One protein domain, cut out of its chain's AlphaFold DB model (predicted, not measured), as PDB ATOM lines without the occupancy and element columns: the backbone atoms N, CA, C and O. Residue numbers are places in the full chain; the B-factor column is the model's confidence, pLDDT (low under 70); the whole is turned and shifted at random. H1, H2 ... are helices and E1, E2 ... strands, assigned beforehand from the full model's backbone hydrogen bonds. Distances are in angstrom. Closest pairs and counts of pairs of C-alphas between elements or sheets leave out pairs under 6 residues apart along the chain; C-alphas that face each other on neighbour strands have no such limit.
ATOM      1  N   ARG A   2     123.048 196.160 126.678       43.25
ATOM      2  CA  ARG A   2     122.547 194.869 127.250       43.25
ATOM      3  C   ARG A   2     123.636 193.905 127.760       43.25
ATOM      4  O   ARG A   2     123.484 193.317 128.823       43.25
ATOM      5  N   ILE A   3     124.743 193.772 127.026       42.34
ATOM      6  CA  ILE A   3     125.848 192.854 127.371       42.34
ATOM      7  C   ILE A   3     126.589 193.324 128.634       42.34
ATOM      8  O   ILE A   3     126.923 192.519 129.498       42.34
ATOM      9  N   ALA A   4     126.781 194.637 128.761       49.50
ATOM     10  CA  ALA A   4     127.452 195.277 129.885       49.50
ATOM     11  C   ALA A   4     126.690 195.118 131.209       49.50
ATOM     12  O   ALA A   4     127.255 194.835 132.264       49.50
ATOM     13  N   VAL A   5     125.376 195.270 131.155       51.84
ATOM     14  CA  VAL A   5     124.535 195.180 132.344       51.84
ATOM     15  C   VAL A   5     124.380 193.720 132.789       51.84
ATOM     16  O   VAL A   5     124.550 193.410 133.966       51.84
ATOM     17  N   ALA A   6     124.187 192.797 131.843       53.03
ATOM     18  CA  ALA A   6     124.181 191.363 132.128       53.03
ATOM     19  C   ALA A   6     125.520 190.874 132.715       53.03
ATOM     20  O   ALA A   6     125.522 190.071 133.645       53.03
ATOM     21  N   GLY A   7     126.656 191.385 132.224       52.72
ATOM     22  CA  GLY A   7     127.984 191.069 132.761       52.72
ATOM     23  C   GLY A   7     128.198 191.569 134.192       52.72
ATOM     24  O   GLY A   7     128.794 190.858 134.998       52.72
ATOM     25  N   ALA A   8     127.644 192.734 134.542       58.47
ATOM     26  CA  ALA A   8     127.679 193.247 135.909       58.47
ATOM     27  C   ALA A   8     126.856 192.363 136.867       58.47
ATOM     28  O   ALA A   8     127.350 191.976 137.923       58.47
ATOM     29  N   PHE A   9     125.648 191.946 136.471       58.22
ATOM     30  CA  PHE A   9     124.837 191.009 137.264       58.22
ATOM     31  C   PHE A   9     125.448 189.607 137.367       58.22
ATOM     32  O   PHE A   9     125.359 188.953 138.409       58.22
ATOM     33  N   LEU A  10     126.121 189.148 136.310       52.34
ATOM     34  CA  LEU A  10     126.897 187.911 136.338       52.34
ATOM     35  C   LEU A  10     128.087 188.017 137.299       52.34
ATOM     36  O   LEU A  10     128.303 187.108 138.092       52.34
ATOM     37  N   ALA A  11     128.820 189.132 137.301       57.09
ATOM     38  CA  ALA A  11     129.914 189.352 138.247       57.09
ATOM     39  C   ALA A  11     129.422 189.377 139.708       57.09
ATOM     40  O   ALA A  11     130.084 188.820 140.582       57.09
ATOM     41  N   LEU A  12     128.239 189.949 139.967       56.47
ATOM     42  CA  LEU A  12     127.613 189.940 141.295       56.47
ATOM     43  C   LEU A  12     127.194 188.525 141.725       56.47
ATOM     44  O   LEU A  12     127.531 188.096 142.827       56.47
ATOM     45  N   SER A  13     126.526 187.764 140.854       52.91
ATOM     46  CA  SER A  13     126.107 186.384 141.163       52.91
ATOM     47  C   SER A  13     127.289 185.419 141.331       52.91
ATOM     48  O   SER A  13     127.246 184.530 142.184       52.91
ATOM     49  N   LEU A  14     128.382 185.623 140.589       50.69
ATOM     50  CA  LEU A  14     129.631 184.870 140.756       50.69
ATOM     51  C   LEU A  14     130.403 185.289 142.015       50.69
ATOM     52  O   LEU A  14     131.015 184.437 142.659       50.69
ATOM     53  N   GLY A  15     130.349 186.569 142.394       44.91
ATOM     54  CA  GLY A  15     130.942 187.080 143.631       44.91
ATOM     55  C   GLY A  15     130.347 186.420 144.875       44.91
ATOM     56  O   GLY A  15     131.093 186.021 145.761       44.91
ATOM     57  N   VAL A  16     129.027 186.202 144.892       46.88
ATOM     58  CA  VAL A  16     128.320 185.543 146.006       46.88
ATOM     59  C   VAL A  16     128.685 184.056 146.138       46.88
ATOM     60  O   VAL A  16     128.784 183.543 147.250       46.88
ATOM     61  N   ALA A  17     128.937 183.353 145.028       41.44
ATOM     62  CA  ALA A  17     129.327 181.939 145.051       41.44
ATOM     63  C   ALA A  17     130.798 181.704 145.459       41.44
ATOM     64  O   ALA A  17     131.179 180.575 145.769       41.44
ATOM     65  N   GLY A  18     131.629 182.753 145.444       37.91
ATOM     66  CA  GLY A  18     133.081 182.677 145.636       37.91
ATOM     67  C   GLY A  18     133.604 183.168 146.987       37.91
ATOM     68  O   GLY A  18     134.821 183.209 147.161       37.91
ATOM     69  N   CYS A  19     132.739 183.542 147.937       38.47
ATOM     70  CA  CYS A  19     133.137 184.074 149.247       38.47
ATOM     71  C   CYS A  19     133.745 182.992 150.166       38.47
ATOM     72  O   CYS A  19     133.153 182.570 151.156       38.47
ATOM     73  N   ILE A  42     125.619 213.146 146.995       86.19
ATOM     74  CA  ILE A  42     126.280 211.970 147.552       86.19
ATOM     75  C   ILE A  42     126.678 211.042 146.405       86.19
ATOM     76  O   ILE A  42     125.858 210.724 145.539       86.19
ATOM     77  N   THR A  43     127.939 210.620 146.397       91.94
ATOM     78  CA  THR A  43     128.455 209.646 145.424       91.94
ATOM     79  C   THR A  43     127.941 208.235 145.731       91.94
ATOM     80  O   THR A  43     127.498 207.954 146.849       91.94
ATOM     81  N   ALA A  44     128.003 207.319 144.762       92.62
ATOM     82  CA  ALA A  44     127.630 205.922 144.985       92.62
ATOM     83  C   ALA A  44     128.497 205.270 146.077       92.62
ATOM     84  O   ALA A  44     127.968 204.560 146.935       92.62
ATOM     85  N   THR A  45     129.801 205.554 146.093       91.75
ATOM     86  CA  THR A  45     130.726 205.061 147.129       91.75
ATOM     87  C   THR A  45     130.373 205.599 148.511       91.75
ATOM     88  O   THR A  45     130.138 204.811 149.427       91.75
ATOM     89  N   GLN A  46     130.220 206.921 148.656       92.19
ATOM     90  CA  GLN A  46     129.846 207.527 149.940       92.19
ATOM     91  C   GLN A  46     128.495 207.012 150.438       92.19
ATOM     92  O   GLN A  46     128.322 206.780 151.634       92.19
ATOM     93  N   LEU A  47     127.528 206.817 149.538       94.12
ATOM     94  CA  LEU A  47     126.225 206.284 149.907       94.12
ATOM     95  C   LEU A  47     126.344 204.853 150.448       94.12
ATOM     96  O   LEU A  47     125.746 204.554 151.479       94.12
ATOM     97  N   LEU A  48     127.143 203.986 149.816       93.25
ATOM     98  CA  LEU A  48     127.364 202.617 150.295       93.25
ATOM     99  C   LEU A  48     128.060 202.582 151.664       93.25
ATOM    100  O   LEU A  48     127.636 201.841 152.551       93.25
ATOM    101  N   GLU A  49     129.117 203.379 151.823       92.06
ATOM    102  CA  GLU A  49     129.986 203.385 153.006       92.06
ATOM    103  C   GLU A  49     129.334 204.031 154.230       92.06
ATOM    104  O   GLU A  49     129.575 203.607 155.357       92.06
ATOM    105  N   THR A  50     128.490 205.042 154.019       92.56
ATOM    106  CA  THR A  50     127.822 205.764 155.114       92.56
ATOM    107  C   THR A  50     126.441 205.209 155.457       92.56
ATOM    108  O   THR A  50     125.815 205.690 156.402       92.56
ATOM    109  N   THR A  51     125.946 204.216 154.710       94.50
ATOM    110  CA  THR A  51     124.671 203.562 155.030       94.50
ATOM    111  C   THR A  51     124.783 202.825 156.361       94.50
ATOM    112  O   THR A  51     125.639 201.962 156.543       94.50
ATOM    113  N   ASP A  52     123.877 203.149 157.282       92.00
ATOM    114  CA  ASP A  52     123.725 202.438 158.550       92.00
ATOM    115  C   ASP A  52     123.008 201.106 158.300       92.00
ATOM    116  O   ASP A  52     121.777 201.024 158.224       92.00
ATOM    117  N   TRP A  53     123.800 200.062 158.056       90.94
ATOM    118  CA  TRP A  53     123.276 198.745 157.723       90.94
ATOM    119  C   TRP A  53     122.601 198.096 158.933       90.94
ATOM    120  O   TRP A  53     123.120 198.178 160.049       90.94
ATOM    121  N   PRO A  54     121.460 197.405 158.752       87.81
ATOM    122  CA  PRO A  54     120.746 196.864 159.896       87.81
ATOM    123  C   PRO A  54     121.560 195.774 160.599       87.81
ATOM    124  O   PRO A  54     122.366 195.073 159.987       87.81
ATOM    125  N   GLN A  55     121.314 195.598 161.897       87.19
ATOM    126  CA  GLN A  55     122.069 194.654 162.715       87.19
ATOM    127  C   GLN A  55     122.082 193.239 162.110       87.19
ATOM    128  O   GLN A  55     121.041 192.689 161.745       87.19
ATOM    129  N   GLY A  56     123.276 192.645 162.053       84.69
ATOM    130  CA  GLY A  56     123.498 191.318 161.478       84.69
ATOM    131  C   GLY A  56     123.771 191.322 159.972       84.69
ATOM    132  O   GLY A  56     124.087 190.258 159.438       84.69
ATOM    133  N   ALA A  57     123.689 192.484 159.312       88.12
ATOM    134  CA  ALA A  57     124.178 192.673 157.956       88.12
ATOM    135  C   ALA A  57     125.701 192.867 157.949       88.12
ATOM    136  O   ALA A  57     126.243 193.658 158.720       88.12
ATOM    137  N   GLU A  58     126.380 192.172 157.044       89.56
ATOM    138  CA  GLU A  58     127.805 192.348 156.775       89.56
ATOM    139  C   GLU A  58     127.997 192.629 155.283       89.56
ATOM    140  O   GLU A  58     127.533 191.864 154.427       89.56
ATOM    141  N   LEU A  59     128.676 193.737 154.973       88.94
ATOM    142  CA  LEU A  59     129.119 194.033 153.618       88.94
ATOM    143  C   LEU A  59     130.355 193.201 153.301       88.94
ATOM    144  O   LEU A  59     131.369 193.276 153.992       88.94
ATOM    145  N   VAL A  60     130.284 192.454 152.208       88.69
ATOM    146  CA  VAL A  60     131.419 191.706 151.681       88.69
ATOM    147  C   VAL A  60     131.909 192.416 150.425       88.69
ATOM    148  O   VAL A  60     131.164 192.481 149.439       88.69
ATOM    149  N   PRO A  61     133.139 192.956 150.419       83.88
ATOM    150  CA  PRO A  61     133.680 193.592 149.231       83.88
ATOM    151  C   PRO A  61     133.784 192.570 148.098       83.88
ATOM    152  O   PRO A  61     134.064 191.387 148.312       83.88
ATOM    153  N   LEU A  62     133.564 193.026 146.867       76.31
ATOM    154  CA  LEU A  62     133.768 192.169 145.707       76.31
ATOM    155  C   LEU A  62     135.237 191.750 145.610       76.31
ATOM    156  O   LEU A  62     136.147 192.548 145.835       76.31
ATOM    157  N   SER A  63     135.474 190.504 145.192       76.50
ATOM    158  CA  SER A  63     136.825 190.091 144.809       76.50
ATOM    159  C   SER A  63     137.368 191.014 143.712       76.50
ATOM    160  O   SER A  63     136.618 191.471 142.846       76.50
ATOM    161  N   LEU A  64     138.684 191.237 143.688       73.19
ATOM    162  CA  LEU A  64     139.328 192.094 142.686       73.19
ATOM    163  C   LEU A  64     138.983 191.674 141.245       73.19
ATOM    164  O   LEU A  64     138.837 192.517 140.362       73.19
ATOM    165  N   THR A  65     138.819 190.373 141.004       75.38
ATOM    166  CA  THR A  65     138.392 189.838 139.705       75.38
ATOM    167  C   THR A  65     136.956 190.235 139.372       75.38
ATOM    168  O   THR A  65     136.713 190.718 138.268       75.38
ATOM    169  N   ALA A  66     136.019 190.072 140.311       71.62
ATOM    170  CA  ALA A  66     134.623 190.457 140.117       71.62
ATOM    171  C   ALA A  66     134.483 191.975 139.933       71.62
ATOM    172  O   ALA A  66     133.773 192.415 139.033       71.62
ATOM    173  N   LEU A  67     135.229 192.770 140.708       70.25
ATOM    174  CA  LEU A  67     135.270 194.224 140.569       70.25
ATOM    175  C   LEU A  67     135.789 194.646 139.188       70.25
ATOM    176  O   LEU A  67     135.160 195.460 138.523       70.25
ATOM    177  N   ARG A  68     136.889 194.049 138.710       73.56
ATOM    178  CA  ARG A  68     137.429 194.326 137.366       73.56
ATOM    179  C   ARG A  68     136.466 193.917 136.260       73.56
ATOM    180  O   ARG A  68     136.339 194.631 135.272       73.56
ATOM    181  N   GLN A  69     135.792 192.777 136.403       75.81
ATOM    182  CA  GLN A  69     134.769 192.356 135.446       75.81
ATOM    183  C   GLN A  69     133.607 193.344 135.421       75.81
ATOM    184  O   GLN A  69     133.221 193.774 134.342       75.81
ATOM    185  N   LEU A  70     133.107 193.753 136.586       73.94
ATOM    186  CA  LEU A  70     132.044 194.742 136.723       73.94
ATOM    187  C   LEU A  70     132.441 196.085 136.093       73.94
ATOM    188  O   LEU A  70     131.704 196.609 135.261       73.94
ATOM    189  N   GLN A  71     133.628 196.597 136.422       71.19
ATOM    190  CA  GLN A  71     134.172 197.830 135.853       71.19
ATOM    191  C   GLN A  71     134.327 197.732 134.337       71.19
ATOM    192  O   GLN A  71     133.869 198.618 133.632       71.19
ATOM    193  N   ASN A  72     134.897 196.649 133.808       73.94
ATOM    194  CA  ASN A  72     135.026 196.463 132.359       73.94
ATOM    195  C   ASN A  72     133.668 196.307 131.672       73.94
ATOM    196  O   ASN A  72     133.506 196.705 130.524       73.94
ATOM    197  N   SER A  73     132.691 195.730 132.365       74.50
ATOM    198  CA  SER A  73     131.338 195.582 131.854       74.50
ATOM    199  C   SER A  73     130.655 196.947 131.756       74.50
ATOM    200  O   SER A  73     130.133 197.283 130.701       74.50
ATOM    201  N   ILE A  74     130.715 197.769 132.810       70.56
ATOM    202  CA  ILE A  74     130.056 199.086 132.875       70.56
ATOM    203  C   ILE A  74     130.828 200.158 132.091       70.56
ATOM    204  O   ILE A  74     130.233 200.927 131.349       70.56
ATOM    205  N   LEU A  75     132.150 200.219 132.226       69.88
ATOM    206  CA  LEU A  75     132.997 201.252 131.616       69.88
ATOM    207  C   LEU A  75     133.561 200.845 130.249       69.88
ATOM    208  O   LEU A  75     134.137 201.672 129.550       69.88
ATOM    209  N   GLY A  76     133.395 199.585 129.837       69.12
ATOM    210  CA  GLY A  76     133.782 199.136 128.495       69.12
ATOM    211  C   GLY A  76     132.906 199.712 127.378       69.12
ATOM    212  O   GLY A  76     133.287 199.653 126.211       69.12
ATOM    213  N   ASP A  77     131.745 200.276 127.721       74.19
ATOM    214  CA  ASP A  77     130.859 200.987 126.800       74.19
ATOM    215  C   ASP A  77     131.130 202.500 126.903       74.19
ATOM    216  O   ASP A  77     130.914 203.111 127.950       74.19
ATOM    217  N   ILE A  78     131.627 203.105 125.816       68.44
ATOM    218  CA  ILE A  78     132.086 204.508 125.782       68.44
ATOM    219  C   ILE A  78     130.962 205.481 126.154       68.44
ATOM    220  O   ILE A  78     131.222 206.508 126.780       68.44
ATOM    221  N   GLU A  79     129.723 205.179 125.764       71.50
ATOM    222  CA  GLU A  79     128.583 206.042 126.073       71.50
ATOM    223  C   GLU A  79     128.250 205.996 127.565       71.50
ATOM    224  O   GLU A  79     128.010 207.037 128.167       71.50
ATOM    225  N   MET A  80     128.333 204.818 128.194       70.38
ATOM    226  CA  MET A  80     128.124 204.693 129.640       70.38
ATOM    227  C   MET A  80     129.269 205.321 130.434       70.38
ATOM    228  O   MET A  80     129.018 206.018 131.413       70.38
ATOM    229  N   ALA A  81     130.518 205.144 129.996       71.81
ATOM    230  CA  ALA A  81     131.688 205.691 130.680       71.81
ATOM    231  C   ALA A  81     131.682 207.228 130.780       71.81
ATOM    232  O   ALA A  81     132.298 207.780 131.682       71.81
ATOM    233  N   ARG A  82     130.989 207.927 129.869       75.62
ATOM    234  CA  ARG A  82     130.839 209.395 129.916       75.62
ATOM    235  C   ARG A  82     129.796 209.870 130.922       75.62
ATOM    236  O   ARG A  82     129.839 211.020 131.339       75.62
ATOM    237  N   THR A  83     128.860 208.998 131.261       81.56
ATOM    238  CA  THR A  83     127.692 209.318 132.079       81.56
ATOM    239  C   THR A  83     127.849 208.846 133.519       81.56
ATOM    240  O   THR A  83     127.228 209.404 134.418       81.56
ATOM    241  N   VAL A  84     128.676 207.832 133.754       85.50
ATOM    242  CA  VAL A  84     128.927 207.280 135.085       85.50
ATOM    243  C   VAL A  84     129.989 208.112 135.810       85.50
ATOM    244  O   VAL A  84     131.104 208.242 135.311       85.50
ATOM    245  N   SER A  85     129.655 208.654 136.986       87.44
ATOM    246  CA  SER A  85     130.605 209.377 137.852       87.44
ATOM    247  C   SER A  85     131.464 208.421 138.671       87.44
ATOM    248  O   SER A  85     132.679 208.573 138.756       87.44
ATOM    249  N   ASP A  86     130.824 207.424 139.275       89.38
ATOM    250  CA  ASP A  86     131.445 206.445 140.152       89.38
ATOM    251  C   ASP A  86     130.577 205.184 140.260       89.38
ATOM    252  O   ASP A  86     129.397 205.171 139.900       89.38
ATOM    253  N   VAL A  87     131.182 204.088 140.716       88.19
ATOM    254  CA  VAL A  87     130.509 202.797 140.880       88.19
ATOM    255  C   VAL A  87     130.947 202.174 142.191       88.19
ATOM    256  O   VAL A  87     132.144 202.001 142.420       88.19
ATOM    257  N   ALA A  88     129.979 201.755 142.999       89.44
ATOM    258  CA  ALA A  88     130.216 201.014 144.229       89.44
ATOM    259  C   ALA A  88     129.418 199.711 144.209       89.44
ATOM    260  O   ALA A  88     128.285 199.674 143.731       89.44
ATOM    261  N   ALA A  89     129.997 198.620 144.699       90.88
ATOM    262  CA  ALA A  89     129.310 197.338 144.727       90.88
ATOM    263  C   ALA A  89     129.800 196.460 145.875       90.88
ATOM    264  O   ALA A  89     130.987 196.448 146.200       90.88
ATOM    265  N   ALA A  90     128.882 195.692 146.453       89.31
ATOM    266  CA  ALA A  90     129.165 194.787 147.556       89.31
ATOM    267  C   ALA A  90     128.204 193.595 147.557       89.31
ATOM    268  O   ALA A  90     127.049 193.698 147.137       89.31
ATOM    269  N   GLY A  91     128.677 192.458 148.059       89.19
ATOM    270  CA  GLY A  91     127.806 191.389 148.530       89.19
ATOM    271  C   GLY A  91     127.249 191.734 149.910       89.19
ATOM    272  O   GLY A  91     127.886 192.455 150.675       89.19
ATOM    273  N   LEU A  92     126.074 191.204 150.238       87.56
ATOM    274  CA  LEU A  92     125.501 191.295 151.576       87.56
ATOM    275  C   LEU A  92     125.283 189.906 152.159       87.56
ATOM    276  O   LEU A  92     124.625 189.050 151.553       87.56
ATOM    277  N   LEU A  93     125.807 189.722 153.366       88.81
ATOM    278  CA  LEU A  93     125.495 188.590 154.221       88.81
ATOM    279  C   LEU A  93     124.540 189.030 155.328       88.81
ATOM    280  O   LEU A  93     124.674 190.128 155.862       88.81
ATOM    281  N   TRP A  94     123.607 188.158 155.693       87.25
ATOM    282  CA  TRP A  94     122.798 188.290 156.898       87.25
ATOM    283  C   TRP A  94     123.029 187.073 157.771       87.25
ATOM    284  O   TRP A  94     122.811 185.958 157.309       87.25
ATOM    285  N   GLU A  95     123.488 187.263 159.007       87.19
ATOM    286  CA  GLU A  95     123.749 186.138 159.923       87.19
ATOM    287  C   GLU A  95     124.655 185.049 159.294       87.19
ATOM    288  O   GLU A  95     124.506 183.860 159.550       87.19
ATOM    289  N   SER A  96     125.642 185.462 158.487       82.44
ATOM    290  CA  SER A  96     126.547 184.597 157.698       82.44
ATOM    291  C   SER A  96     125.928 183.878 156.487       82.44
ATOM    292  O   SER A  96     126.623 183.107 155.824       82.44
ATOM    293  N   GLU A  97     124.667 184.137 156.142       84.81
ATOM    294  CA  GLU A  97     124.041 183.638 154.915       84.81
ATOM    295  C   GLU A  97     124.028 184.691 153.806       84.81
ATOM    296  O   GLU A  97     123.807 185.872 154.052       84.81
ATOM    297  N   ALA A  98     124.199 184.262 152.553       83.56
ATOM    298  CA  ALA A  98     124.059 185.149 151.401       83.56
ATOM    299  C   ALA A  98     122.633 185.718 151.309       83.56
ATOM    300  O   ALA A  98     121.677 184.981 151.024       83.56
ATOM    301  N   ALA A  99     122.519 187.029 151.529       86.06
ATOM    302  CA  ALA A  99     121.272 187.783 151.473       86.06
ATOM    303  C   ALA A  99     121.054 188.405 150.089       86.06
ATOM    304  O   ALA A  99     119.932 188.433 149.579       86.06
ATOM    305  N   GLY A 100     122.136 188.856 149.457       88.38
ATOM    306  CA  GLY A 100     122.077 189.457 148.137       88.38
ATOM    307  C   GLY A 100     123.361 190.175 147.756       88.38
ATOM    308  O   GLY A 100     124.424 189.941 148.326       88.38
ATOM    309  N   ALA A 101     123.243 191.063 146.781       90.00
ATOM    310  CA  ALA A 101     124.306 191.963 146.379       90.00
ATOM    311  C   ALA A 101     123.714 193.289 145.913       90.00
ATOM    312  O   ALA A 101     122.563 193.352 145.468       90.00
ATOM    313  N   ILE A 102     124.526 194.333 146.008       92.06
ATOM    314  CA  ILE A 102     124.187 195.674 145.572       92.06
ATOM    315  C   ILE A 102     125.226 196.215 144.597       92.06
ATOM    316  O   ILE A 102     126.427 195.998 144.756       92.06
ATOM    317  N   LEU A 103     124.733 196.945 143.603       92.38
ATOM    318  CA  LEU A 103     125.497 197.781 142.696       92.38
ATOM    319  C   LEU A 103     124.880 199.179 142.689       92.38
ATOM    320  O   LEU A 103     123.699 199.341 142.396       92.38
ATOM    321  N   LEU A 104     125.686 200.182 142.986       92.62
ATOM    322  CA  LEU A 104     125.343 201.590 142.932       92.62
ATOM    323  C   LEU A 104     126.125 202.230 141.789       92.62
ATOM    324  O   LEU A 104     127.336 202.044 141.680       92.62
ATOM    325  N   ILE A 105     125.426 202.975 140.938       90.38
ATOM    326  CA  ILE A 105     126.011 203.704 139.812       90.38
ATOM    327  C   ILE A 105     125.700 205.182 140.009       90.38
ATOM    328  O   ILE A 105     124.536 205.571 139.924       90.38
ATOM    329  N   GLY A 106     126.718 205.993 140.268       90.69
ATOM    330  CA  GLY A 106     126.595 207.443 140.240       90.69
ATOM    331  C   GLY A 106     126.487 207.941 138.801       90.69
ATOM    332  O   GLY A 106     127.158 207.432 137.900       90.69
ATOM    333  N   VAL A 107     125.601 208.905 138.575       87.00
ATOM    334  CA  VAL A 107     125.233 209.418 137.254       87.00
ATOM    335  C   VAL A 107     125.554 210.907 137.191       87.00
ATOM    336  O   VAL A 107     124.901 211.713 137.846       87.00
ATOM    337  N   ALA A 108     126.540 211.266 136.370       81.25
ATOM    338  CA  ALA A 108     126.933 212.646 136.102       81.25
ATOM    339  C   ALA A 108     126.014 213.323 135.069       81.25
ATOM    340  O   ALA A 108     125.662 214.489 135.231       81.25
ATOM    341  N   ASP A 109     125.601 212.593 134.024       73.38
ATOM    342  CA  ASP A 109     124.678 213.093 132.994       73.38
ATOM    343  C   ASP A 109     123.430 212.198 132.896       73.38
ATOM    344  O   ASP A 109     123.501 211.077 132.393       73.38
ATOM    345  N   PRO A 110     122.247 212.641 133.350       70.12
ATOM    346  CA  PRO A 110     121.050 211.804 133.345       70.12
ATOM    347  C   PRO A 110     120.505 211.495 131.937       70.12
ATOM    348  O   PRO A 110     119.543 210.723 131.819       70.12
ATOM    349  N   VAL A 111     121.082 212.070 130.874       71.69
ATOM    350  CA  VAL A 111     120.653 211.895 129.483       71.69
ATOM    351  C   VAL A 111     121.802 211.355 128.629       71.69
ATOM    352  O   VAL A 111     122.878 211.933 128.556       71.69
ATOM    353  N   VAL A 112     121.553 210.262 127.905       65.62
ATOM    354  CA  VAL A 112     122.486 209.726 126.901       65.62
ATOM    355  C   VAL A 112     121.818 209.795 125.534       65.62
ATOM    356  O   VAL A 112     120.847 209.087 125.251       65.62
ATOM    357  N   GLY A 113     122.306 210.700 124.682       71.75
ATOM    358  CA  GLY A 113     121.676 211.005 123.398       71.75
ATOM    359  C   GLY A 113     120.273 211.590 123.588       71.75
ATOM    360  O   GLY A 113     120.125 212.686 124.112       71.75
ATOM    361  N   ASN A 114     119.241 210.847 123.169       71.75
ATOM    362  CA  ASN A 114     117.830 211.243 123.306       71.75
ATOM    363  C   ASN A 114     117.068 210.415 124.359       71.75
ATOM    364  O   ASN A 114     115.839 210.472 124.414       71.75
ATOM    365  N   MET A 115     117.766 209.595 125.150       69.81
ATOM    366  CA  MET A 115     117.160 208.691 126.125       69.81
ATOM    367  C   MET A 115     117.609 209.051 127.542       69.81
ATOM    368  O   MET A 115     118.762 209.413 127.766       69.81
ATOM    369  N   SER A 116     116.704 208.917 128.513       82.88
ATOM    370  CA  SER A 116     117.095 208.950 129.924       82.88
ATOM    371  C   SER A 116     118.018 207.768 130.218       82.88
ATOM    372  O   SER A 116     117.673 206.626 129.904       82.88
ATOM    373  N   PHE A 117     119.161 208.031 130.854       83.56
ATOM    374  CA  PHE A 117     120.114 206.996 131.261       83.56
ATOM    375  C   PHE A 117     119.442 205.911 132.112       83.56
ATOM    376  O   PHE A 117     119.623 204.718 131.869       83.56
ATOM    377  N   VAL A 118     118.585 206.327 133.050       85.25
ATOM    378  CA  VAL A 118     117.797 205.441 133.921       85.25
ATOM    379  C   VAL A 118     116.880 204.533 133.103       85.25
ATOM    380  O   VAL A 118     116.813 203.331 133.352       85.25
ATOM    381  N   GLU A 119     116.187 205.079 132.106       85.38
ATOM    382  CA  GLU A 119     115.278 204.294 131.270       85.38
ATOM    383  C   GLU A 119     116.039 203.311 130.367       85.38
ATOM    384  O   GLU A 119     115.640 202.151 130.247       85.38
ATOM    385  N   GLY A 120     117.172 203.733 129.795       83.06
ATOM    386  CA  GLY A 120     118.052 202.852 129.026       83.06
ATOM    387  C   GLY A 120     118.605 201.705 129.873       83.06
ATOM    388  O   GLY A 120     118.545 200.541 129.468       83.06
ATOM    389  N   LEU A 121     119.061 202.010 131.091       83.62
ATOM    390  CA  LEU A 121     119.510 201.014 132.061       83.62
ATOM    391  C   LEU A 121     118.397 200.034 132.426       83.62
ATOM    392  O   LEU A 121     118.622 198.826 132.389       83.62
ATOM    393  N   ARG A 122     117.187 200.522 132.713       87.88
ATOM    394  CA  ARG A 122     116.027 199.679 133.031       87.88
ATOM    395  C   ARG A 122     115.736 198.682 131.910       87.88
ATOM    396  O   ARG A 122     115.547 197.499 132.181       87.88
ATOM    397  N   GLN A 123     115.722 199.143 130.657       84.94
ATOM    398  CA  GLN A 123     115.478 198.298 129.479       84.94
ATOM    399  C   GLN A 123     116.615 197.306 129.190       84.94
ATOM    400  O   GLN A 123     116.388 196.260 128.573       84.94
ATOM    401  N   ALA A 124     117.843 197.638 129.595       81.00
ATOM    402  CA  ALA A 124     119.006 196.774 129.441       81.00
ATOM    403  C   ALA A 124     119.129 195.732 130.564       81.00
ATOM    404  O   ALA A 124     119.621 194.636 130.308       81.00
ATOM    405  N   ALA A 125     118.705 196.085 131.780       80.88
ATOM    406  CA  ALA A 125     118.864 195.295 132.997       80.88
ATOM    407  C   ALA A 125     117.728 194.308 133.252       80.88
ATOM    408  O   ALA A 125     117.958 193.258 133.847       80.88
ATOM    409  N   MET A 126     116.498 194.675 132.893       85.44
ATOM    410  CA  MET A 126     115.311 194.015 133.425       85.44
ATOM    411  C   MET A 126     114.383 193.538 132.315       85.44
ATOM    412  O   MET A 126     113.921 194.328 131.490       85.44
ATOM    413  N   ASP A 127     114.010 192.264 132.388       84.12
ATOM    414  CA  ASP A 127     112.943 191.699 131.570       84.12
ATOM    415  C   ASP A 127     111.597 191.849 132.293       84.12
ATOM    416  O   ASP A 127     111.452 191.452 133.451       84.12
ATOM    417  N   ASN A 128     110.617 192.451 131.609       86.12
ATOM    418  CA  ASN A 128     109.238 192.669 132.077       86.12
ATOM    419  C   ASN A 128     109.110 193.176 133.535       86.12
ATOM    420  O   ASN A 128     108.382 192.578 134.334       86.12
ATOM    421  N   PRO A 129     109.796 194.270 133.918       91.94
ATOM    422  CA  PRO A 129     109.743 194.755 135.287       91.94
ATOM    423  C   PRO A 129     108.371 195.332 135.649       91.94
ATOM    424  O   PRO A 129     107.693 195.956 134.834       91.94
ATOM    425  N   THR A 130     108.011 195.209 136.922       94.19
ATOM    426  CA  THR A 130     106.858 195.881 137.528       94.19
ATOM    427  C   THR A 130     107.333 197.104 138.309       94.19
ATOM    428  O   THR A 130     108.353 197.050 138.995       94.19
ATOM    429  N   SER A 131     106.609 198.221 138.208       94.50
ATOM    430  CA  SER A 131     106.900 199.413 139.010       94.50
ATOM    431  C   SER A 131     106.468 199.204 140.461       94.50
ATOM    432  O   SER A 131     105.436 198.594 140.739       94.50
ATOM    433  N   THR A 132     107.269 199.696 141.397       94.50
ATOM    434  CA  THR A 132     107.047 199.522 142.833       94.50
ATOM    435  C   THR A 132     107.640 200.694 143.611       94.50
ATOM    436  O   THR A 132     108.430 201.472 143.072       94.50
ATOM    437  N   ARG A 133     107.232 200.847 144.870       92.31
ATOM    438  CA  ARG A 133     107.645 201.960 145.728       92.31
ATOM    439  C   ARG A 133     108.504 201.483 146.887       92.31
ATOM    440  O   ARG A 133     108.223 200.445 147.481       92.31
ATOM    441  N   TRP A 134     109.492 202.303 147.221       91.12
ATOM    442  CA  TRP A 134     110.262 202.240 148.457       91.12
ATOM    443  C   TRP A 134     110.198 203.620 149.112       91.12
ATOM    444  O   TRP A 134     110.910 204.549 148.730       91.12
ATOM    445  N   GLY A 135     109.249 203.785 150.035       84.38
ATOM    446  CA  GLY A 135     108.914 205.099 150.582       84.38
ATOM    447  C   GLY A 135     108.416 206.057 149.492       84.38
ATOM    448  O   GLY A 135     107.453 205.755 148.781       84.38
ATOM    449  N   ALA A 136     109.073 207.213 149.368       83.00
ATOM    450  CA  ALA A 136     108.757 208.230 148.363       83.00
ATOM    451  C   ALA A 136     109.346 207.928 146.972       83.00
ATOM    452  O   ALA A 136     108.935 208.552 145.992       83.00
ATOM    453  N   LEU A 137     110.285 206.982 146.870       90.81
ATOM    454  CA  LEU A 137     110.956 206.661 145.616       90.81
ATOM    455  C   LEU A 137     110.204 205.574 144.849       90.81
ATOM    456  O   LEU A 137     109.675 204.615 145.420       90.81
ATOM    457  N   ILE A 138     110.168 205.736 143.529       93.12
ATOM    458  CA  ILE A 138     109.626 204.754 142.594       93.12
ATOM    459  C   ILE A 138     110.803 204.063 141.922       93.12
ATOM    460  O   ILE A 138     111.699 204.718 141.399       93.12
ATOM    461  N   GLY A 139     110.763 202.739 141.902       94.12
ATOM    462  CA  GLY A 139     111.696 201.924 141.147       94.12
ATOM    463  C   GLY A 139     110.979 200.785 140.442       94.12
ATOM    464  O   GLY A 139     109.757 200.790 140.244       94.12
ATOM    465  N   TRP A 140     111.763 199.785 140.082       96.19
ATOM    466  CA  TRP A 140     111.334 198.632 139.318       96.19
ATOM    467  C   TRP A 140     111.819 197.353 139.969       96.19
ATOM    468  O   TRP A 140     112.877 197.309 140.593       96.19
ATOM    469  N   ILE A 141     111.032 196.300 139.807       94.50
ATOM    470  CA  ILE A 141     111.366 194.959 140.261       94.50
ATOM    471  C   ILE A 141     111.046 193.957 139.160       94.50
ATOM    472  O   ILE A 141     109.989 194.020 138.535       94.50
ATOM    473  N   SER A 142     111.963 193.033 138.921       93.00
ATOM    474  CA  SER A 142     111.764 191.875 138.065       93.00
ATOM    475  C   SER A 142     112.099 190.634 138.873       93.00
ATOM    476  O   SER A 142     113.009 190.635 139.706       93.00
ATOM    477  N   LYS A 143     111.311 189.585 138.673       88.25
ATOM    478  CA  LYS A 143     111.479 188.315 139.366       88.25
ATOM    479  C   LYS A 143     111.866 187.265 138.339       88.25
ATOM    480  O   LYS A 143     111.139 187.051 137.373       88.25
ATOM    481  N   SER A 144     112.992 186.612 138.580       79.81
ATOM    482  CA  SER A 144     113.377 185.378 137.906       79.81
ATOM    483  C   SER A 144     113.001 184.172 138.774       79.81
ATOM    484  O   SER A 144     112.577 184.327 139.921       79.81
ATOM    485  N   ASP A 145     113.176 182.959 138.250       76.06
ATOM    486  CA  ASP A 145     112.865 181.723 138.980       76.06
ATOM    487  C   ASP A 145     113.646 181.575 140.295       76.06
ATOM    488  O   ASP A 145     113.202 180.862 141.195       76.06
ATOM    489  N   ARG A 146     114.812 182.227 140.411       77.44
ATOM    490  CA  ARG A 146     115.718 182.090 141.563       77.44
ATOM    491  C   ARG A 146     115.928 183.381 142.335       77.44
ATOM    492  O   ARG A 146     115.997 183.328 143.556       77.44
ATOM    493  N   ASP A 147     115.966 184.509 141.634       85.06
ATOM    494  CA  ASP A 147     116.356 185.786 142.216       85.06
ATOM    495  C   ASP A 147     115.396 186.914 141.841       85.06
ATOM    496  O   ASP A 147     114.781 186.954 140.770       85.06
ATOM    497  N   THR A 148     115.307 187.867 142.751       89.69
ATOM    498  CA  THR A 148     114.666 189.162 142.597       89.69
ATOM    499  C   THR A 148     115.722 190.186 142.203       89.69
ATOM    500  O   THR A 148     116.704 190.363 142.920       89.69
ATOM    501  N   LEU A 149     115.495 190.886 141.094       92.75
ATOM    502  CA  LEU A 149     116.275 192.047 140.688       92.75
ATOM    503  C   LEU A 149     115.442 193.307 140.917       92.75
ATOM    504  O   LEU A 149     114.340 193.434 140.382       92.75
ATOM    505  N   ALA A 150     115.971 194.249 141.683       94.31
ATOM    506  CA  ALA A 150     115.385 195.562 141.892       94.31
ATOM    507  C   ALA A 150     116.300 196.655 141.335       94.31
ATOM    508  O   ALA A 150     117.522 196.535 141.389       94.31
ATOM    509  N   MET A 151     115.695 197.720 140.816       94.56
ATOM    510  CA  MET A 151     116.371 198.924 140.343       94.56
ATOM    511  C   MET A 151     115.651 200.154 140.895       94.56
ATOM    512  O   MET A 151     114.445 200.297 140.686       94.56
ATOM    513  N   VAL A 152     116.367 201.052 141.570       95.06
ATOM    514  CA  VAL A 152     115.802 202.272 142.167       95.06
ATOM    515  C   VAL A 152     116.698 203.472 141.863       95.06
ATOM    516  O   VAL A 152     117.868 203.455 142.237       95.06
ATOM    517  N   PRO A 153     116.183 204.530 141.218       93.00
ATOM    518  CA  PRO A 153     116.862 205.819 141.155       93.00
ATOM    519  C   PRO A 153     116.777 206.521 142.517       93.00
ATOM    520  O   PRO A 153     115.686 206.808 143.011       93.00
ATOM    521  N   ILE A 154     117.930 206.794 143.114       91.38
ATOM    522  CA  ILE A 154     118.134 207.451 144.405       91.38
ATOM    523  C   ILE A 154     118.902 208.758 144.139       91.38
ATOM    524  O   ILE A 154     120.118 208.846 144.299       91.38
ATOM    525  N   GLY A 155     118.187 209.771 143.639       86.19
ATOM    526  CA  GLY A 155     118.793 211.045 143.235       86.19
ATOM    527  C   GLY A 155     119.817 210.864 142.100       86.19
ATOM    528  O   GLY A 155     119.435 210.337 141.054       86.19
ATOM    529  N   PRO A 156     121.088 211.281 142.277       87.81
ATOM    530  CA  PRO A 156     122.146 211.097 141.280       87.81
ATOM    531  C   PRO A 156     122.697 209.662 141.235       87.81
ATOM    532  O   PRO A 156     123.560 209.373 140.414       87.81
ATOM    533  N   VAL A 157     122.226 208.748 142.091       91.81
ATOM    534  CA  VAL A 157     122.679 207.352 142.137       91.81
ATOM    535  C   VAL A 157     121.569 206.424 141.655       91.81
ATOM    536  O   VAL A 157     120.418 206.551 142.054       91.81
ATOM    537  N   VAL A 158     121.896 205.438 140.827       92.38
ATOM    538  CA  VAL A 158     120.998 204.330 140.483       92.38
ATOM    539  C   VAL A 158     121.436 203.090 141.253       92.38
ATOM    540  O   VAL A 158     122.545 202.595 141.060       92.38
ATOM    541  N   ALA A 159     120.556 202.579 142.109       94.06
ATOM    542  CA  ALA A 159     120.780 201.361 142.870       94.06
ATOM    543  C   ALA A 159     120.202 200.143 142.150       94.06
ATOM    544  O   ALA A 159     119.047 200.150 141.724       94.06
ATOM    545  N   PHE A 160     120.984 199.076 142.090       93.25
ATOM    546  CA  PHE A 160     120.586 197.748 141.654       93.25
ATOM    547  C   PHE A 160     120.800 196.757 142.786       93.25
ATOM    548  O   PHE A 160     121.876 196.711 143.374       93.25
ATOM    549  N   VAL A 161     119.794 195.935 143.062       92.69
ATOM    550  CA  VAL A 161     119.857 194.918 144.113       92.69
ATOM    551  C   VAL A 161     119.429 193.574 143.561       92.69
ATOM    552  O   VAL A 161     118.352 193.452 142.981       92.69
ATOM    553  N   THR A 162     120.257 192.560 143.787       91.12
ATOM    554  CA  THR A 162     119.900 191.156 143.571       91.12
ATOM    555  C   THR A 162     119.683 190.496 144.923       91.12
ATOM    556  O   THR A 162     120.579 190.545 145.763       91.12
ATOM    557  N   ALA A 163     118.533 189.869 145.143       91.06
ATOM    558  CA  ALA A 163     118.227 189.177 146.393       91.06
ATOM    559  C   ALA A 163     117.309 187.974 146.147       91.06
ATOM    560  O   ALA A 163     116.619 187.923 145.133       91.06
ATOM    561  N   LYS A 164     117.242 187.019 147.079       89.69
ATOM    562  CA  LYS A 164     116.378 185.828 146.926       89.69
ATOM    563  C   LYS A 164     114.897 186.203 146.877       89.69
ATOM    564  O   LYS A 164     114.124 185.680 146.075       89.69
ATOM    565  N   THR A 165     114.489 187.135 147.736       90.50
ATOM    566  CA  THR A 165     113.096 187.566 147.853       90.50
ATOM    567  C   THR A 165     112.949 189.080 147.760       90.50
ATOM    568  O   THR A 165     113.901 189.842 147.925       90.50
ATOM    569  N   ARG A 166     111.708 189.530 147.542       91.81
ATOM    570  CA  ARG A 166     111.346 190.947 147.660       91.81
ATOM    571  C   ARG A 166     111.690 191.504 149.041       91.81
ATOM    572  O   ARG A 166     112.230 192.599 149.119       91.81
ATOM    573  N   SER A 167     111.378 190.760 150.100       91.81
ATOM    574  CA  SER A 167     111.627 191.194 151.475       91.81
ATOM    575  C   SER A 167     113.119 191.371 151.748       91.81
ATOM    576  O   SER A 167     113.499 192.335 152.399       91.81
ATOM    577  N   ASP A 168     113.967 190.504 151.194       90.62
ATOM    578  CA  ASP A 168     115.420 190.671 151.284       90.62
ATOM    579  C   ASP A 168     115.879 191.923 150.526       90.62
ATOM    580  O   ASP A 168     116.649 192.712 151.063       90.62
ATOM    581  N   ALA A 169     115.341 192.177 149.327       92.31
ATOM    582  CA  ALA A 169     115.630 193.410 148.592       92.31
ATOM    583  C   ALA A 169     115.185 194.671 149.360       92.31
ATOM    584  O   ALA A 169     115.903 195.668 149.364       92.31
ATOM    585  N   ASP A 170     114.036 194.631 150.046       93.69
ATOM    586  CA  ASP A 170     113.553 195.732 150.889       93.69
ATOM    587  C   ASP A 170     114.510 196.012 152.057       93.69
ATOM    588  O   ASP A 170     114.813 197.173 152.332       93.69
ATOM    589  N   ARG A 171     115.043 194.963 152.702       92.19
ATOM    590  CA  ARG A 171     116.018 195.093 153.803       92.19
ATOM    591  C   ARG A 171     117.338 195.731 153.367       92.19
ATOM    592  O   ARG A 171     118.020 196.301 154.212       92.19
ATOM    593  N   ILE A 172     117.682 195.648 152.082       92.06
ATOM    594  CA  ILE A 172     118.874 196.283 151.500       92.06
ATOM    595  C   ILE A 172     118.560 197.716 151.050       92.06
ATOM    596  O   ILE A 172     119.316 198.636 151.341       92.06
ATOM    597  N   LEU A 173     117.444 197.919 150.344       94.69
ATOM    598  CA  LEU A 173     117.121 199.203 149.715       94.69
ATOM    599  C   LEU A 173     116.633 200.264 150.702       94.69
ATOM    600  O   LEU A 173     116.957 201.434 150.525       94.69
ATOM    601  N   ILE A 174     115.854 199.892 151.721       94.81
ATOM    602  CA  ILE A 174     115.273 200.868 152.655       94.81
ATOM    603  C   ILE A 174     116.359 201.657 153.411       94.81
ATOM    604  O   ILE A 174     116.313 202.885 153.330       94.81
ATOM    605  N   PRO A 175     117.361 201.026 154.059       93.44
ATOM    606  CA  PRO A 175     118.420 201.757 154.767       93.44
ATOM    607  C   PRO A 175     119.188 202.725 153.863       93.44
ATOM    608  O   PRO A 175     119.486 203.852 154.245       93.44
ATOM    609  N   LEU A 176     119.441 202.307 152.625       93.25
ATOM    610  CA  LEU A 176     120.106 203.108 151.600       93.25
ATOM    611  C   LEU A 176     119.325 204.365 151.224       93.25
ATOM    612  O   LEU A 176     119.875 205.460 151.127       93.25
ATOM    613  N   ILE A 177     118.021 204.203 151.015       93.31
ATOM    614  CA  ILE A 177     117.125 205.309 150.681       93.31
ATOM    615  C   ILE A 177     117.007 206.261 151.872       93.31
ATOM    616  O   ILE A 177     117.038 207.477 151.690       93.31
ATOM    617  N   GLU A 178     116.907 205.730 153.089       92.75
ATOM    618  CA  GLU A 178     116.892 206.537 154.309       92.75
ATOM    619  C   GLU A 178     118.192 207.328 154.482       92.75
ATOM    620  O   GLU A 178     118.131 208.516 154.803       92.75
ATOM    621  N   GLN A 179     119.348 206.717 154.211       92.25
ATOM    622  CA  GLN A 179     120.641 207.393 154.275       92.25
ATOM    623  C   GLN A 179     120.738 208.529 153.254       92.25
ATOM    624  O   GLN A 179     121.145 209.637 153.603       92.25
ATOM    625  N   PHE A 180     120.298 208.294 152.016       90.56
ATOM    626  CA  PHE A 180     120.231 209.346 151.004       90.56
ATOM    627  C   PHE A 180     119.349 210.518 151.457       90.56
ATOM    628  O   PHE A 180     119.767 211.673 151.392       90.56
ATOM    629  N   VAL A 181     118.149 210.235 151.974       88.62
ATOM    630  CA  VAL A 181     117.227 211.273 152.464       88.62
ATOM    631  C   VAL A 181     117.841 212.065 153.621       88.62
ATOM    632  O   VAL A 181     117.720 213.291 153.650       88.62
ATOM    633  N   ARG A 182     118.529 211.401 154.561       88.00
ATOM    634  CA  ARG A 182     119.256 212.081 155.645       88.00
ATOM    635  C   ARG A 182     120.345 212.996 155.093       88.00
ATOM    636  O   ARG A 182     120.407 214.156 155.493       88.00
ATOM    637  N   TYR A 183     121.145 212.517 154.143       83.75
ATOM    638  CA  TYR A 183     122.189 213.321 153.509       83.75
ATOM    639  C   TYR A 183     121.622 214.557 152.797       83.75
ATOM    640  O   TYR A 183     122.151 215.649 152.953       83.75
ATOM    641  N   SER A 184     120.511 214.421 152.064       78.75
ATOM    642  CA  SER A 184     119.889 215.540 151.337       78.75
ATOM    643  C   SER A 184     119.188 216.576 152.228       78.75
ATOM    644  O   SER A 184     118.813 217.638 151.735       78.75
ATOM    645  N   THR A 185     118.948 216.266 153.504       77.81
ATOM    646  CA  THR A 185     118.232 217.146 154.452       77.81
ATOM    647  C   THR A 185     119.122 217.714 155.561       77.81
ATOM    648  O   THR A 185     118.673 218.590 156.302       77.81
ATOM    649  N   SER A 186     120.366 217.239 155.655       63.47
ATOM    650  CA  SER A 186     121.458 217.802 156.469       63.47
ATOM    651  C   SER A 186     122.114 218.939 155.703       63.47
ATOM    652  O   SER A 186     122.582 219.947 156.287       63.47
TER     653      SER A 186
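What this domain is: This is residues 2 to 19 and 42 to 186 of the 186 residues of an uncharacterized protein of Acidimicrobiaceae bacterium (UniProt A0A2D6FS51). A twisted sheet of seven strands forms the core and curls round the long helix H6 on one face, while H1, H3 and H5 cover the other. Short H2 shares the face of H6, and small H4 grazes the sheet. The printed part has 163 residues with six named helices and seven named strands, in the order H1 H2 E1 H3 H4 E2 E3 H5 E4 E5 E6 E7 H6. The antiparallel sheet runs E1 E2 E3 E7 E6 E5 E4; the class is mixed, helices and strands. The whole is compact, radius of gyration of the C-alphas 14.5 A, spanning 44 by 37 by 29 A.

How they stand to each other: Along the printed part come H1, residues 2 to 17; H2, 44 to 50; E1, 57 to 61; H3, 64 to 75; H4, 78 to 83; E2, 84 to 94; E3, 97 to 107; H5, 117 to 125; E4, 130 to 134; E5, 137 to 143; E6, 148 to 154; E7, 157 to 163; and H6, 166 to 185. H1, at a height of 9.6 A over the sheet, touches H3 at a shallow tilt of 15 degrees, opposite ways; their closest C-alphas are those of Ala 4 and Ser 73, 4.4 A. With residues 2 to 6 alone H1 touches H5 at a steep tilt of 64 degrees, closest C-alphas Arg 2 and Ala 124, 4.6 A. On the opposite face H2 stands up from the sheet and touches residues 176 to 180 of H6, about perpendicular at 90 degrees; the closest C-alphas are those of Leu 47 and Phe 180, 6.8 A. Within hydrogen-bond range are N 58 and O 93 of E1 and E2, 2.9 A, N 92 and O 100 of the hairpin E2 and E3, 2.8 A, and N 103 and O 160 of E3 and E7, 2.9 A. E4 E5 E6 E7 form a meander, each strand the antiparallel neighbour of the one before, with N 132 and O 139 at 3.0 A, N 140 and O 151 at 2.8 A, and N 150 and O 161 at 2.8 A. Every O i to N i+4 pair is within hydrogen-bond range in H2, H3 and H5, against 11 of 12 in H1, 1 of 2 in H4 and 14 of 16 in H6.

Where its parts are: H1 begins at C-alpha 2 (122.547, 194.869, 127.250) and is 23.0 A long. E2 is 29.6 A and E3 31.3 A long. H6, 27.9 A, has a kink of 28 degrees near residue 173 and ends at C-alpha 185 (118.232, 217.146, 154.452).

The domain as a whole: Residues 20 to 41 are cut out, with C-alphas 19 and 42 28.8 A apart. Of the links printed whole, none is long. Mean pLDDT of the printed part is 81.6; residues 2 to 19 are under 70, as are 75 to 76, 78, 112, 115 and 186.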